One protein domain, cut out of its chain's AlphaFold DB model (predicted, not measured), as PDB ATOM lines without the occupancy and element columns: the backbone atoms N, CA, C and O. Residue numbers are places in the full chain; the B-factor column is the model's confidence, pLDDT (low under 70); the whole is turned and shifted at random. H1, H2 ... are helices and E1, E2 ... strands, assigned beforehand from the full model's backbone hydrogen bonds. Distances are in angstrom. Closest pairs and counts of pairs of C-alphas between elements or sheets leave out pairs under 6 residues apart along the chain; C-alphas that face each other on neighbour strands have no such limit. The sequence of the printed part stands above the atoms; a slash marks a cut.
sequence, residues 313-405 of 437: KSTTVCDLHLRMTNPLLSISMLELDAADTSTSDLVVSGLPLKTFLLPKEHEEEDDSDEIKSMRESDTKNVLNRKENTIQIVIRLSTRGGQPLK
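AT A GLANCE: This is residues 313 to 405 of the 437 residues of an uncharacterized protein of Planoprotostelium fungivorum (UniProt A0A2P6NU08). A twisted sheet of four strands, E1, E2, E7 and E6, has a two-stranded ribbon, E3 and E5, loosely placed over part of one face. E7 runs on past the sheet into E8, which pairs with E4 in a second small ribbon at one end of the long axis; the short helix H1 lies toward the other end, beside E5, and residues 365 to 370 stick out there. The printed part has 93 residues, with elements in the order E1 E2 E3 E4 E5 H1 E6 E7 E8; the large sheet has the order E1 - E2 - E7 - E6, and it and both ribbons are antiparallel. The class is mostly strand, though under half of the residues are in named elements. The whole is only just loose, close to compact, with a radius of gyration of the C-alphas of 14.8 A, and only just a rod, spanning 47 by 23 by 23 A.

IN THESE COORDINATES: Find C-alpha 313 at (-37.399, 38.836, 22.165); from there E1 runs to residue 318, 15.6 A. E2, residues 321 to 325, covers 13.1 A. Next come E3, residues 332 to 335, E4, residues 346 to 349, and E5, residues 354 to 357. Look for H1 at residues 369 to 376, from C-alpha 369 at (-57.939, 43.109, 38.439), 10.6 A long. E6 is residues 382 to 386, E7 residues 389 to 393, 13.5 A, and E8 residues 395 to 398, ending at C-alpha 398 at (-49.159, 51.379, 0.842).

HOW THE PARTS SIT: Begin with the large sheet, twisted, its C-alphas up to 4.2 A off the best plane. E1 and E2 form a hairpin, with N 315 and O 323 2.8 A apart, within hydrogen-bond range. E2 and E7 are antiparallel at 161 degrees, with N 392 and O 322 at 2.8 A. E6 and E7 form the other hairpin, with N 391 and O 384 at 2.8 A. E3 and E5 are antiparallel, with N 334 and O 355 at 2.8 A. The closest C-alphas of E5 and E7, Leu 357 and Thr 389, are 6.5 A apart. E7 runs on into E8 at 30 degrees, and N 347 of E4 and O 397 of E8 are 2.7 A apart. H1 is not on the large sheet; its closest C-alpha to E5 is Met 374, 7.7 A from that of Thr 355. In H1 every O i to N i+4 pair is within hydrogen-bond range.

THE WHOLE: The two C-alphas farthest apart, those of Glu 365 and Gly 400, are 47.0 A apart. The printed part has no cut, and the link from E5 to H1, 11 residues, is long. Mean pLDDT of the printed part is 71.4; look for values under 70 at, among others, residues 339 to 347, 362 to 380 and 399 to 405.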
ATOM      1  N   LYS A 313     -37.813  39.444  23.432       86.12
ATOM      2  CA  LYS A 313     -37.399  38.836  22.165       86.12
ATOM      3  C   LYS A 313     -38.557  38.945  21.182       86.12
ATOM      4  O   LYS A 313     -39.606  38.357  21.424       86.12
ATOM      5  N   SER A 314     -38.363  39.643  20.073       84.62
ATOM      6  CA  SER A 314     -39.321  39.705  18.978       84.62
ATOM      7  C   SER A 314     -38.892  38.773  17.845       84.62
ATOM      8  O   SER A 314     -37.721  38.678  17.487       84.62
ATOM      9  N   THR A 315     -39.853  38.020  17.317       83.75
ATOM     10  CA  THR A 315     -39.673  37.036  16.242       83.75
ATOM     11  C   THR A 315     -40.821  37.167  15.253       83.75
ATOM     12  O   THR A 315     -41.954  37.433  15.661       83.75
ATOM     13  N   THR A 316     -40.553  36.977  13.963       79.50
ATOM     14  CA  THR A 316     -41.624  36.894  12.961       79.50
ATOM     15  C   THR A 316     -42.046  35.434  12.807       79.50
ATOM     16  O   THR A 316     -41.205  34.546  12.669       79.50
ATOM     17  N   VAL A 317     -43.349  35.157  12.911       72.19
ATOM     18  CA  VAL A 317     -43.888  33.791  12.735       72.19
ATOM     19  C   VAL A 317     -44.277  33.561  11.272       72.19
ATOM     20  O   VAL A 317     -43.966  32.518  10.710       72.19
ATOM     21  N   CYS A 318     -44.894  34.577  10.666       69.25
ATOM     22  CA  CYS A 318     -45.214  34.727   9.245       69.25
ATOM     23  C   CYS A 318     -45.079  36.224   8.892       69.25
ATOM     24  O   CYS A 318     -44.972  37.037   9.812       69.25
ATOM     25  N   ASP A 319     -45.153  36.601   7.608       64.69
ATOM     26  CA  ASP A 319     -44.851  37.956   7.082       64.69
ATOM     27  C   ASP A 319     -45.512  39.148   7.813       64.69
ATOM     28  O   ASP A 319     -45.060  40.281   7.678       64.69
ATOM     29  N   LEU A 320     -46.574  38.922   8.594       73.25
ATOM     30  CA  LEU A 320     -47.344  39.960   9.293       73.25
ATOM     31  C   LEU A 320     -47.610  39.638  10.777       73.25
ATOM     32  O   LEU A 320     -48.358  40.359  11.431       73.25
ATOM     33  N   HIS A 321     -47.041  38.557  11.325       81.00
ATOM     34  CA  HIS A 321     -47.254  38.158  12.722       81.00
ATOM     35  C   HIS A 321     -45.978  38.366  13.538       81.00
ATOM     36  O   HIS A 321     -44.996  37.633  13.377       81.00
ATOM     37  N   LEU A 322     -46.025  39.336  14.449       82.62
ATOM     38  CA  LEU A 322     -44.960  39.616  15.399       82.62
ATOM     39  C   LEU A 322     -45.243  38.884  16.707       82.62
ATOM     40  O   LEU A 322     -46.239  39.147  17.377       82.62
ATOM     41  N   ARG A 323     -44.348  37.977  17.088       85.56
ATOM     42  CA  ARG A 323     -44.373  37.331  18.398       85.56
ATOM     43  C   ARG A 323     -43.318  37.963  19.287       85.56
ATOM     44  O   ARG A 323     -42.140  37.929  18.934       85.56
ATOM     45  N   MET A 324     -43.732  38.484  20.435       85.62
ATOM     46  CA  MET A 324     -42.833  39.010  21.458       85.62
ATOM     47  C   MET A 324     -42.882  38.121  22.696       85.62
ATOM     48  O   MET A 324     -43.957  37.699  23.116       85.62
ATOM     49  N   THR A 325     -41.719  37.845  23.273       87.12
ATOM     50  CA  THR A 325     -41.556  36.983  24.447       87.12
ATOM     51  C   THR A 325     -40.813  37.747  25.529       87.12
ATOM     52  O   THR A 325     -39.714  38.246  25.278       87.12
ATOM     53  N   ASN A 326     -41.390  37.829  26.726       87.88
ATOM     54  CA  ASN A 326     -40.753  38.467  27.871       87.88
ATOM     55  C   ASN A 326     -39.791  37.498  28.568       87.88
ATOM     56  O   ASN A 326     -40.226  36.447  29.048       87.88
ATOM     57  N   PRO A 327     -38.492  37.825  28.642       84.19
ATOM     58  CA  PRO A 327     -37.538  37.003  29.372       84.19
ATOM     59  C   PRO A 327     -37.580  37.231  30.893       84.19
ATOM     60  O   PRO A 327     -36.982  36.445  31.623       84.19
ATOM     61  N   LEU A 328     -38.241  38.291  31.370       83.69
ATOM     62  CA  LEU A 328     -38.232  38.706  32.772       83.69
ATOM     63  C   LEU A 328     -39.263  37.953  33.624       83.69
ATOM     64  O   LEU A 328     -40.267  37.441  33.129       83.69
ATOM     65  N   LEU A 329     -39.025  37.959  34.937       81.81
ATOM     66  CA  LEU A 329     -39.974  37.514  35.966       81.81
ATOM     67  C   LEU A 329     -40.967  38.619  36.376       81.81
ATOM     68  O   LEU A 329     -41.853  38.389  37.187       81.81
ATOM     69  N   SER A 330     -40.826  39.824  35.823       82.88
ATOM     70  CA  SER A 330     -41.734  40.951  36.038       82.88
ATOM     71  C   SER A 330     -42.545  41.248  34.779       82.88
ATOM     72  O   SER A 330     -42.100  40.961  33.661       82.88
ATOM     73  N   ILE A 331     -43.710  41.878  34.953       81.69
ATOM     74  CA  ILE A 331     -44.514  42.388  33.837       81.69
ATOM     75  C   ILE A 331     -43.697  43.439  33.072       81.69
ATOM     76  O   ILE A 331     -43.112  44.342  33.673       81.69
ATOM     77  N   SER A 332     -43.649  43.320  31.745       82.88
ATOM     78  CA  SER A 332     -43.000  44.304  30.869       82.88
ATOM     79  C   SER A 332     -44.046  45.118  30.126       82.88
ATOM     80  O   SER A 332     -44.801  44.556  29.336       82.88
ATOM     81  N   MET A 333     -44.062  46.432  30.328       82.19
ATOM     82  CA  MET A 333     -44.902  47.339  29.546       82.19
ATOM     83  C   MET A 333     -44.241  47.642  28.202       82.19
ATOM     84  O   MET A 333     -43.036  47.880  28.124       82.19
ATOM     85  N   LEU A 334     -45.041  47.631  27.144       80.50
ATOM     86  CA  LEU A 334     -44.625  47.892  25.777       80.50
ATOM     87  C   LEU A 334     -45.414  49.068  25.227       80.50
ATOM     88  O   LEU A 334     -46.642  49.050  25.225       80.50
ATOM     89  N   GLU A 335     -44.695  50.046  24.696       82.00
ATOM     90  CA  GLU A 335     -45.272  51.091  23.862       82.00
ATOM     91  C   GLU A 335     -44.843  50.815  22.422       82.00
ATOM     92  O   GLU A 335     -43.648  50.728  22.124       82.00
ATOM     93  N   LEU A 336     -45.821  50.570  21.552       78.56
ATOM     94  CA  LEU A 336     -45.590  50.230  20.153       78.56
ATOM     95  C   LEU A 336     -46.056  51.394  19.295       78.56
ATOM     96  O   LEU A 336     -47.247  51.694  19.246       78.56
ATOM     97  N   ASP A 337     -45.110  52.005  18.597       77.00
ATOM     98  CA  ASP A 337     -45.382  53.107  17.689       77.00
ATOM     99  C   ASP A 337     -44.803  52.822  16.301       77.00
ATOM    100  O   ASP A 337     -43.769  52.159  16.150       77.00
ATOM    101  N   ALA A 338     -45.495  53.304  15.275       73.38
ATOM    102  CA  ALA A 338     -45.024  53.245  13.906       73.38
ATOM    103  C   ALA A 338     -44.098  54.441  13.673       73.38
ATOM    104  O   ALA A 338     -44.550  55.574  13.569       73.38
ATOM    105  N   ALA A 339     -42.790  54.201  13.583       66.69
ATOM    106  CA  ALA A 339     -41.853  55.279  13.294       66.69
ATOM    107  C   ALA A 339     -42.136  55.888  11.906       66.69
ATOM    108  O   ALA A 339     -42.109  55.169  10.900       66.69
ATOM    109  N   ASP A 340     -42.322  57.212  11.850       56.41
ATOM    110  CA  ASP A 340     -42.464  58.009  10.625       56.41
ATOM    111  C   ASP A 340     -41.165  57.993   9.806       56.41
ATOM    112  O   ASP A 340     -40.381  58.943   9.770       56.41
ATOM    113  N   THR A 341     -40.891  56.879   9.136       55.06
ATOM    114  CA  THR A 341     -39.794  56.809   8.176       55.06
ATOM    115  C   THR A 341     -40.308  57.352   6.852       55.06
ATOM    116  O   THR A 341     -41.077  56.717   6.139       55.06
ATOM    117  N   SER A 342     -39.882  58.566   6.507       53.56
ATOM    118  CA  SER A 342     -40.182  59.234   5.231       53.56
ATOM    119  C   SER A 342     -39.688  58.473   3.991       53.56
ATOM    120  O   SER A 342     -39.969  58.890   2.871       53.56
ATOM    121  N   THR A 343     -38.967  57.367   4.185       52.00
ATOM    122  CA  THR A 343     -38.323  56.549   3.156       52.00
ATOM    123  C   THR A 343     -39.084  55.272   2.795       52.00
ATOM    124  O   THR A 343     -38.680  54.595   1.852       52.00
ATOM    125  N   SER A 344     -40.158  54.917   3.507       60.91
ATOM    126  CA  SER A 344     -40.950  53.714   3.231       60.91
ATOM    127  C   SER A 344     -42.352  54.063   2.718       60.91
ATOM    128  O   SER A 344     -43.110  54.811   3.335       60.91
ATOM    129  N   ASP A 345     -42.741  53.447   1.597       64.50
ATOM    130  CA  ASP A 345     -44.098  53.542   1.033       64.50
ATOM    131  C   ASP A 345     -45.150  52.786   1.863       64.50
ATOM    132  O   ASP A 345     -46.317  52.716   1.474       64.50
ATOM    133  N   LEU A 346     -44.750  52.206   2.999       68.75
ATOM    134  CA  LEU A 346     -45.557  51.344   3.853       68.75
ATOM    135  C   LEU A 346     -46.014  52.096   5.104       68.75
ATOM    136  O   LEU A 346     -45.207  52.616   5.868       68.75
ATOM    137  N   VAL A 347     -47.320  52.091   5.332       69.12
ATOM    138  CA  VAL A 347     -47.984  52.569   6.539       69.12
ATOM    139  C   VAL A 347     -48.312  51.358   7.402       69.12
ATOM    140  O   VAL A 347     -49.013  50.439   6.963       69.12
ATOM    141  N   VAL A 348     -47.797  51.356   8.629       73.69
ATOM    142  CA  VAL A 348     -48.147  50.369   9.650       73.69
ATOM    143  C   VAL A 348     -49.412  50.847  10.358       73.69
ATOM    144  O   VAL A 348     -49.467  51.977  10.832       73.69
ATOM    145  N   SER A 349     -50.436  50.000  10.437       69.88
ATOM    146  CA  SER A 349     -51.692  50.317  11.124       69.88
ATOM    147  C   SER A 349     -52.094  49.217  12.103       69.88
ATOM    148  O   SER A 349     -51.750  48.046  11.931       69.88
ATOM    149  N   GLY A 350     -52.844  49.599  13.141       66.25
ATOM    150  CA  GLY A 350     -53.427  48.652  14.092       66.25
ATOM    151  C   GLY A 350     -52.493  48.154  15.200       66.25
ATOM    152  O   GLY A 350     -52.807  47.159  15.843       66.25
ATOM    153  N   LEU A 351     -51.369  48.817  15.466       71.81
ATOM    154  CA  LEU A 351     -50.558  48.467  16.634       71.81
ATOM    155  C   LEU A 351     -51.308  48.827  17.930       71.81
ATOM    156  O   LEU A 351     -51.885  49.915  18.009       71.81
ATOM    157  N   PRO A 352     -51.317  47.952  18.951       70.75
ATOM    158  CA  PRO A 352     -51.760  48.351  20.276       70.75
ATOM    159  C   PRO A 352     -50.737  49.348  20.835       70.75
ATOM    160  O   PRO A 352     -49.614  48.961  21.146       70.75
ATOM    161  N   LEU A 353     -51.120  50.628  20.935       70.12
ATOM    162  CA  LEU A 353     -50.229  51.722  21.359       70.12
ATOM    163  C   LEU A 353     -49.549  51.438  22.704       70.12
ATOM    164  O   LEU A 353     -48.385  51.778  22.893       70.12
ATOM    165  N   LYS A 354     -50.273  50.790  23.621       74.19
ATOM    166  CA  LYS A 354     -49.749  50.279  24.886       74.19
ATOM    167  C   LYS A 354     -50.207  48.841  25.063       74.19
ATOM    168  O   LYS A 354     -51.387  48.543  24.912       74.19
ATOM    169  N   THR A 355     -49.276  47.949  25.362       77.06
ATOM    170  CA  THR A 355     -49.560  46.560  25.721       77.06
ATOM    171  C   THR A 355     -48.572  46.101  26.791       77.06
ATOM    172  O   THR A 355     -47.715  46.867  27.232       77.06
ATOM    173  N   PHE A 356     -48.694  44.864  27.252       79.69
ATOM    174  CA  PHE A 356     -47.841  44.323  28.304       79.69
ATOM    175  C   PHE A 356     -47.472  42.874  28.009       79.69
ATOM    176  O   PHE A 356     -48.161  42.183  27.265       79.69
ATOM    177  N   LEU A 357     -46.384  42.398  28.598       80.94
ATOM    178  CA  LEU A 357     -45.982  41.002  28.548       80.94
ATOM    179  C   LEU A 357     -45.908  40.448  29.960       80.94
ATOM    180  O   LEU A 357     -45.292  41.056  30.837       80.94
ATOM    181  N   LEU A 358     -46.505  39.279  30.158       82.38
ATOM    182  CA  LEU A 358     -46.488  38.599  31.446       82.38
ATOM    183  C   LEU A 358     -45.092  38.025  31.760       82.38
ATOM    184  O   LEU A 358     -44.281  37.839  30.845       82.38
ATOM    185  N   PRO A 359     -44.791  37.779  33.045       82.31
ATOM    186  CA  PRO A 359     -43.610  37.053  33.494       82.31
ATOM    187  C   PRO A 359     -43.451  35.664  32.874       82.31
ATOM    188  O   PRO A 359     -44.432  35.001  32.543       82.31
ATOM    189  N   LYS A 360     -42.202  35.195  32.792       73.38
ATOM    190  CA  LYS A 360     -41.849  33.841  32.336       73.38
ATOM    191  C   LYS A 360     -42.457  32.713  33.182       73.38
ATOM    192  O   LYS A 360     -42.774  31.668  32.631       73.38
ATOM    193  N   GLU A 361     -42.612  32.930  34.483       71.06
ATOM    194  CA  GLU A 361     -43.151  31.958  35.449       71.06
ATOM    195  C   GLU A 361     -44.524  32.410  35.958       71.06
ATOM    196  O   GLU A 361     -44.806  32.365  37.148       71.06
ATOM    197  N   HIS A 362     -45.366  32.932  35.065       64.31
ATOM    198  CA  HIS A 362     -46.738  33.240  35.441       64.31
ATOM    199  C   HIS A 362     -47.492  31.921  35.649       64.31
ATOM    200  O   HIS A 362     -47.894  31.281  34.678       64.31
ATOM    201  N   GLU A 363     -47.670  31.513  36.904       58.25
ATOM    202  CA  GLU A 363     -48.642  30.481  37.261       58.25
ATOM    203  C   GLU A 363     -50.031  30.992  36.861       58.25
ATOM    204  O   GLU A 363     -50.323  32.182  36.978       58.25
ATOM    205  N   GLU A 364     -50.882  30.132  36.307       54.62
ATOM    206  CA  GLU A 364     -52.191  30.505  35.743       54.62
ATOM    207  C   GLU A 364     -53.174  31.105  36.781       54.62
ATOM    208  O   GLU A 364     -54.309  31.422  36.433       54.62
ATOM    209  N   GLU A 365     -52.741  31.304  38.030       49.72
ATOM    210  CA  GLU A 365     -53.568  31.650  39.187       49.72
ATOM    211  C   GLU A 365     -53.573  33.145  39.576       49.72
ATOM    212  O   GLU A 365     -54.492  33.567  40.280       49.72
ATOM    213  N   ASP A 366     -52.656  33.988  39.080       50.81
ATOM    214  CA  ASP A 366     -52.642  35.424  39.431       50.81
ATOM    215  C   ASP A 366     -53.510  36.277  38.495       50.81
ATOM    216  O   ASP A 366     -53.079  36.987  37.584       50.81
ATOM    217  N   ASP A 367     -54.805  36.194  38.760       57.50
ATOM    218  CA  ASP A 367     -55.898  36.815  38.026       57.50
ATOM    219  C   ASP A 367     -56.223  38.218  38.593       57.50
ATOM    220  O   ASP A 367     -57.377  38.528  38.910       57.50
ATOM    221  N   SER A 368     -55.197  39.061  38.779       64.06
ATOM    222  CA  SER A 368     -55.350  40.399  39.371       64.06
ATOM    223  C   SER A 368     -56.224  41.320  38.503       64.06
ATOM    224  O   SER A 368     -56.191  41.266  37.269       64.06
ATOM    225  N   ASP A 369     -57.012  42.196  39.136       62.66
ATOM    226  CA  ASP A 369     -57.939  43.109  38.439       62.66
ATOM    227  C   ASP A 369     -57.217  44.060  37.457       62.66
ATOM    228  O   ASP A 369     -57.760  44.456  36.420       62.66
ATOM    229  N   GLU A 370     -55.946  44.372  37.726       62.25
ATOM    230  CA  GLU A 370     -55.075  45.117  36.809       62.25
ATOM    231  C   GLU A 370     -54.772  44.332  35.523       62.25
ATOM    232  O   GLU A 370     -54.837  44.890  34.430       62.25
ATOM    233  N   ILE A 371     -54.508  43.025  35.603       66.50
ATOM    234  CA  ILE A 371     -54.263  42.198  34.411       66.50
ATOM    235  C   ILE A 371     -55.554  42.035  33.597       66.50
ATOM    236  O   ILE A 371     -55.508  42.067  32.365       66.50
ATOM    237  N   LYS A 372     -56.707  41.903  34.266       67.69
ATOM    238  CA  LYS A 372     -58.029  41.803  33.621       67.69
ATOM    239  C   LYS A 372     -58.392  43.077  32.861       67.69
ATOM    240  O   LYS A 372     -58.676  43.003  31.668       67.69
ATOM    241  N   SER A 373     -58.265  44.239  33.497       66.19
ATOM    242  CA  SER A 373     -58.524  45.531  32.841       66.19
ATOM    243  C   SER A 373     -57.570  45.811  31.673       66.19
ATOM    244  O   SER A 373     -57.986  46.335  30.639       66.19
ATOM    245  N   MET A 374     -56.300  45.401  31.766       63.69
ATOM    246  CA  MET A 374     -55.382  45.529  30.632       63.69
ATOM    247  C   MET A 374     -55.695  44.532  29.499       63.69
ATOM    248  O   MET A 374     -55.508  44.886  28.336       63.69
ATOM    249  N   ARG A 375     -56.207  43.323  29.784       68.94
ATOM    250  CA  ARG A 375     -56.708  42.391  28.746       68.94
ATOM    251  C   ARG A 375     -57.924  42.958  28.012       68.94
ATOM    252  O   ARG A 375     -58.038  42.786  26.805       68.94
ATOM    253  N   GLU A 376     -58.806  43.666  28.711       62.88
ATOM    254  CA  GLU A 376     -59.961  44.339  28.098       62.88
ATOM    255  C   GLU A 376     -59.548  45.488  27.166       62.88
ATOM    256  O   GLU A 376     -60.265  45.813  26.219       62.88
ATOM    257  N   SER A 377     -58.364  46.070  27.391       62.00
ATOM    258  CA  SER A 377     -57.775  47.099  26.525       62.00
ATOM    259  C   SER A 377     -57.076  46.546  25.274       62.00
ATOM    260  O   SER A 377     -56.692  47.324  24.392       62.00
ATOM    261  N   ASP A 378     -56.903  45.221  25.169       64.69
ATOM    262  CA  ASP A 378     -56.242  44.616  24.015       64.69
ATOM    263  C   ASP A 378     -57.056  44.907  22.739       64.69
ATOM    264  O   ASP A 378     -58.229  44.566  22.581       64.69
ATOM    265  N   THR A 379     -56.415  45.588  21.789       64.62
ATOM    266  CA  THR A 379     -57.034  45.905  20.496       64.62
ATOM    267  C   THR A 379     -57.300  44.635  19.676       64.62
ATOM    268  O   THR A 379     -56.630  43.618  19.852       64.62
ATOM    269  N   LYS A 380     -58.185  44.719  18.668       67.00
ATOM    270  CA  LYS A 380     -58.502  43.624  17.713       67.00
ATOM    271  C   LYS A 380     -57.292  42.990  16.996       67.00
ATOM    272  O   LYS A 380     -57.474  42.034  16.250       67.00
ATOM    273  N   ASN A 381     -56.090  43.546  17.137       71.69
ATOM    274  CA  ASN A 381     -54.881  43.090  16.452       71.69
ATOM    275  C   ASN A 381     -53.973  42.214  17.333       71.69
ATOM    276  O   ASN A 381     -52.979  41.689  16.830       71.69
ATOM    277  N   VAL A 382     -54.310  42.009  18.611       79.19
ATOM    278  CA  VAL A 382     -53.698  40.964  19.442       79.19
ATOM    279  C   VAL A 382     -54.393  39.638  19.115       79.19
ATOM    280  O   VAL A 382     -55.582  39.481  19.368       79.19
ATOM    281  N   LEU A 383     -53.673  38.694  18.502       76.06
ATOM    282  CA  LEU A 383     -54.234  37.392  18.108       76.06
ATOM    283  C   LEU A 383     -54.350  36.437  19.282       76.06
ATOM    284  O   LEU A 383     -55.314  35.688  19.402       76.06
ATOM    285  N   ASN A 384     -53.277  36.373  20.064       77.75
ATOM    286  CA  ASN A 384     -53.113  35.351  21.072       77.75
ATOM    287  C   ASN A 384     -52.104  35.823  22.114       77.75
ATOM    288  O   ASN A 384     -51.062  36.397  21.782       77.75
ATOM    289  N   ARG A 385     -52.407  35.520  23.368       78.06
ATOM    290  CA  ARG A 385     -51.558  35.797  24.515       78.06
ATOM    291  C   ARG A 385     -51.486  34.512  25.325       78.06
ATOM    292  O   ARG A 385     -52.504  34.039  25.819       78.06
ATOM    293  N   LYS A 386     -50.302  33.910  25.375       78.19
ATOM    294  CA  LYS A 386     -50.057  32.652  26.090       78.19
ATOM    295  C   LYS A 386     -48.798  32.804  26.911       78.19
ATOM    296  O   LYS A 386     -47.765  33.173  26.346       78.19
ATOM    297  N   GLU A 387     -48.902  32.506  28.202       80.75
ATOM    298  CA  GLU A 387     -47.788  32.591  29.148       80.75
ATOM    299  C   GLU A 387     -47.095  33.966  29.039       80.75
ATOM    300  O   GLU A 387     -47.746  35.011  29.062       80.75
ATOM    301  N   ASN A 388     -45.783  33.977  28.813       85.12
ATOM    302  CA  ASN A 388     -44.953  35.166  28.643       85.12
ATOM    303  C   ASN A 388     -44.866  35.677  27.196       85.12
ATOM    304  O   ASN A 388     -43.941  36.428  26.855       85.12
ATOM    305  N   THR A 389     -45.779  35.250  26.322       85.88
ATOM    306  CA  THR A 389     -45.766  35.591  24.897       85.88
ATOM    307  C   THR A 389     -47.035  36.295  24.440       85.88
ATOM    308  O   THR A 389     -48.152  35.942  24.823       85.88
ATOM    309  N   ILE A 390     -46.857  37.268  23.550       86.12
ATOM    310  CA  ILE A 390     -47.940  37.914  22.809       86.12
ATOM    311  C   ILE A 390     -47.694  37.755  21.312       86.12
ATOM    312  O   ILE A 390     -46.554  37.829  20.841       86.12
ATOM    313  N   GLN A 391     -48.765  37.536  20.560       85.56
ATOM    314  CA  GLN A 391     -48.760  37.535  19.104       85.56
ATOM    315  C   GLN A 391     -49.630  38.677  18.595       85.56
ATOM    316  O   GLN A 391     -50.820  38.751  18.902       85.56
ATOM    317  N   ILE A 392     -49.026  39.552  17.800       84.25
ATOM    318  CA  ILE A 392     -49.649  40.757  17.261       84.25
ATOM    319  C   ILE A 392     -49.652  40.663  15.737       84.25
ATOM    320  O   ILE A 392     -48.639  40.319  15.120       84.25
ATOM    321  N   VAL A 393     -50.790  40.988  15.126       81.81
ATOM    322  CA  VAL A 393     -50.903  41.171  13.676       81.81
ATOM    323  C   VAL A 393     -50.515  42.592  13.332       81.81
ATOM    324  O   VAL A 393     -51.153  43.551  13.761       81.81
ATOM    325  N   ILE A 394     -49.494  42.717  12.500       78.19
ATOM    326  CA  ILE A 394     -49.107  43.974  11.878       78.19
ATOM    327  C   ILE A 394     -49.889  44.086  10.571       78.19
ATOM    328  O   ILE A 394     -49.878  43.159   9.768       78.19
ATOM    329  N   ARG A 395     -50.568  45.213  10.331       75.75
ATOM    330  CA  ARG A 395     -51.174  45.503   9.022       75.75
ATOM    331  C   ARG A 395     -50.324  46.520   8.282       75.75
ATOM    332  O   ARG A 395     -50.102  47.619   8.784       75.75
ATOM    333  N   LEU A 396     -49.882  46.148   7.084       75.44
ATOM    334  CA  LEU A 396     -49.108  47.002   6.187       75.44
ATOM    335  C   LEU A 396     -49.990  47.442   5.013       75.44
ATOM    336  O   LEU A 396     -50.526  46.605   4.283       75.44
ATOM    337  N   SER A 397     -50.130  48.748   4.812       70.00
ATOM    338  CA  SER A 397     -50.778  49.336   3.632       70.00
ATOM    339  C   SER A 397     -49.803  50.235   2.890       70.00
ATOM    340  O   SER A 397     -48.938  50.838   3.510       70.00
ATOM    341  N   THR A 398     -49.942  50.373   1.576       73.62
ATOM    342  CA  THR A 398     -49.159  51.379   0.842       73.62
ATOM    343  C   THR A 398     -49.714  52.787   1.100       73.62
ATOM    344  O   THR A 398     -50.907  52.926   1.382       73.62
ATOM    345  N   ARG A 399     -48.902  53.848   0.965       62.47
ATOM    346  CA  ARG A 399     -49.338  55.263   1.097       62.47
ATOM    347  C   ARG A 399     -50.471  55.685   0.129       62.47
ATOM    348  O   ARG A 399     -50.972  56.795   0.241       62.47
ATOM    349  N   GLY A 400     -50.920  54.796  -0.767       56.22
ATOM    350  CA  GLY A 400     -52.089  54.955  -1.646       56.22
ATOM    351  C   GLY A 400     -53.345  54.166  -1.235       56.22
ATOM    352  O   GLY A 400     -54.277  54.062  -2.027       56.22
ATOM    353  N   GLY A 401     -53.385  53.570  -0.036       49.66
ATOM    354  CA  GLY A 401     -54.593  52.950   0.530       49.66
ATOM    355  C   GLY A 401     -54.956  51.562  -0.008       49.66
ATOM    356  O   GLY A 401     -55.948  50.983   0.436       49.66
ATOM    357  N   GLN A 402     -54.167  50.979  -0.917       44.94
ATOM    358  CA  GLN A 402     -54.377  49.588  -1.320       44.94
ATOM    359  C   GLN A 402     -53.756  48.632  -0.284       44.94
ATOM    360  O   GLN A 402     -52.544  48.705  -0.037       44.94
ATOM    361  N   PRO A 403     -54.549  47.733   0.332       50.16
ATOM    362  CA  PRO A 403     -54.019  46.709   1.221       50.16
ATOM    363  C   PRO A 403     -53.175  45.722   0.412       50.16
ATOM    364  O   PRO A 403     -53.620  45.193  -0.612       50.16
ATOM    365  N   LEU A 404     -51.954  45.453   0.874       46.59
ATOM    366  CA  LEU A 404     -51.095  44.445   0.263       46.59
ATOM    367  C   LEU A 404     -51.712  43.062   0.503       46.59
ATOM    368  O   LEU A 404     -51.699  42.542   1.617       46.59
ATOM    369  N   LYS A 405     -52.255  42.445  -0.551       41.00
ATOM    370  CA  LYS A 405     -52.642  41.030  -0.534       41.00
ATOM    371  C   LYS A 405     -51.378  40.171  -0.600       41.00
ATOM    372  O   LYS A 405     -50.996  39.701  -1.669       41.00
TER     373      LYS A 405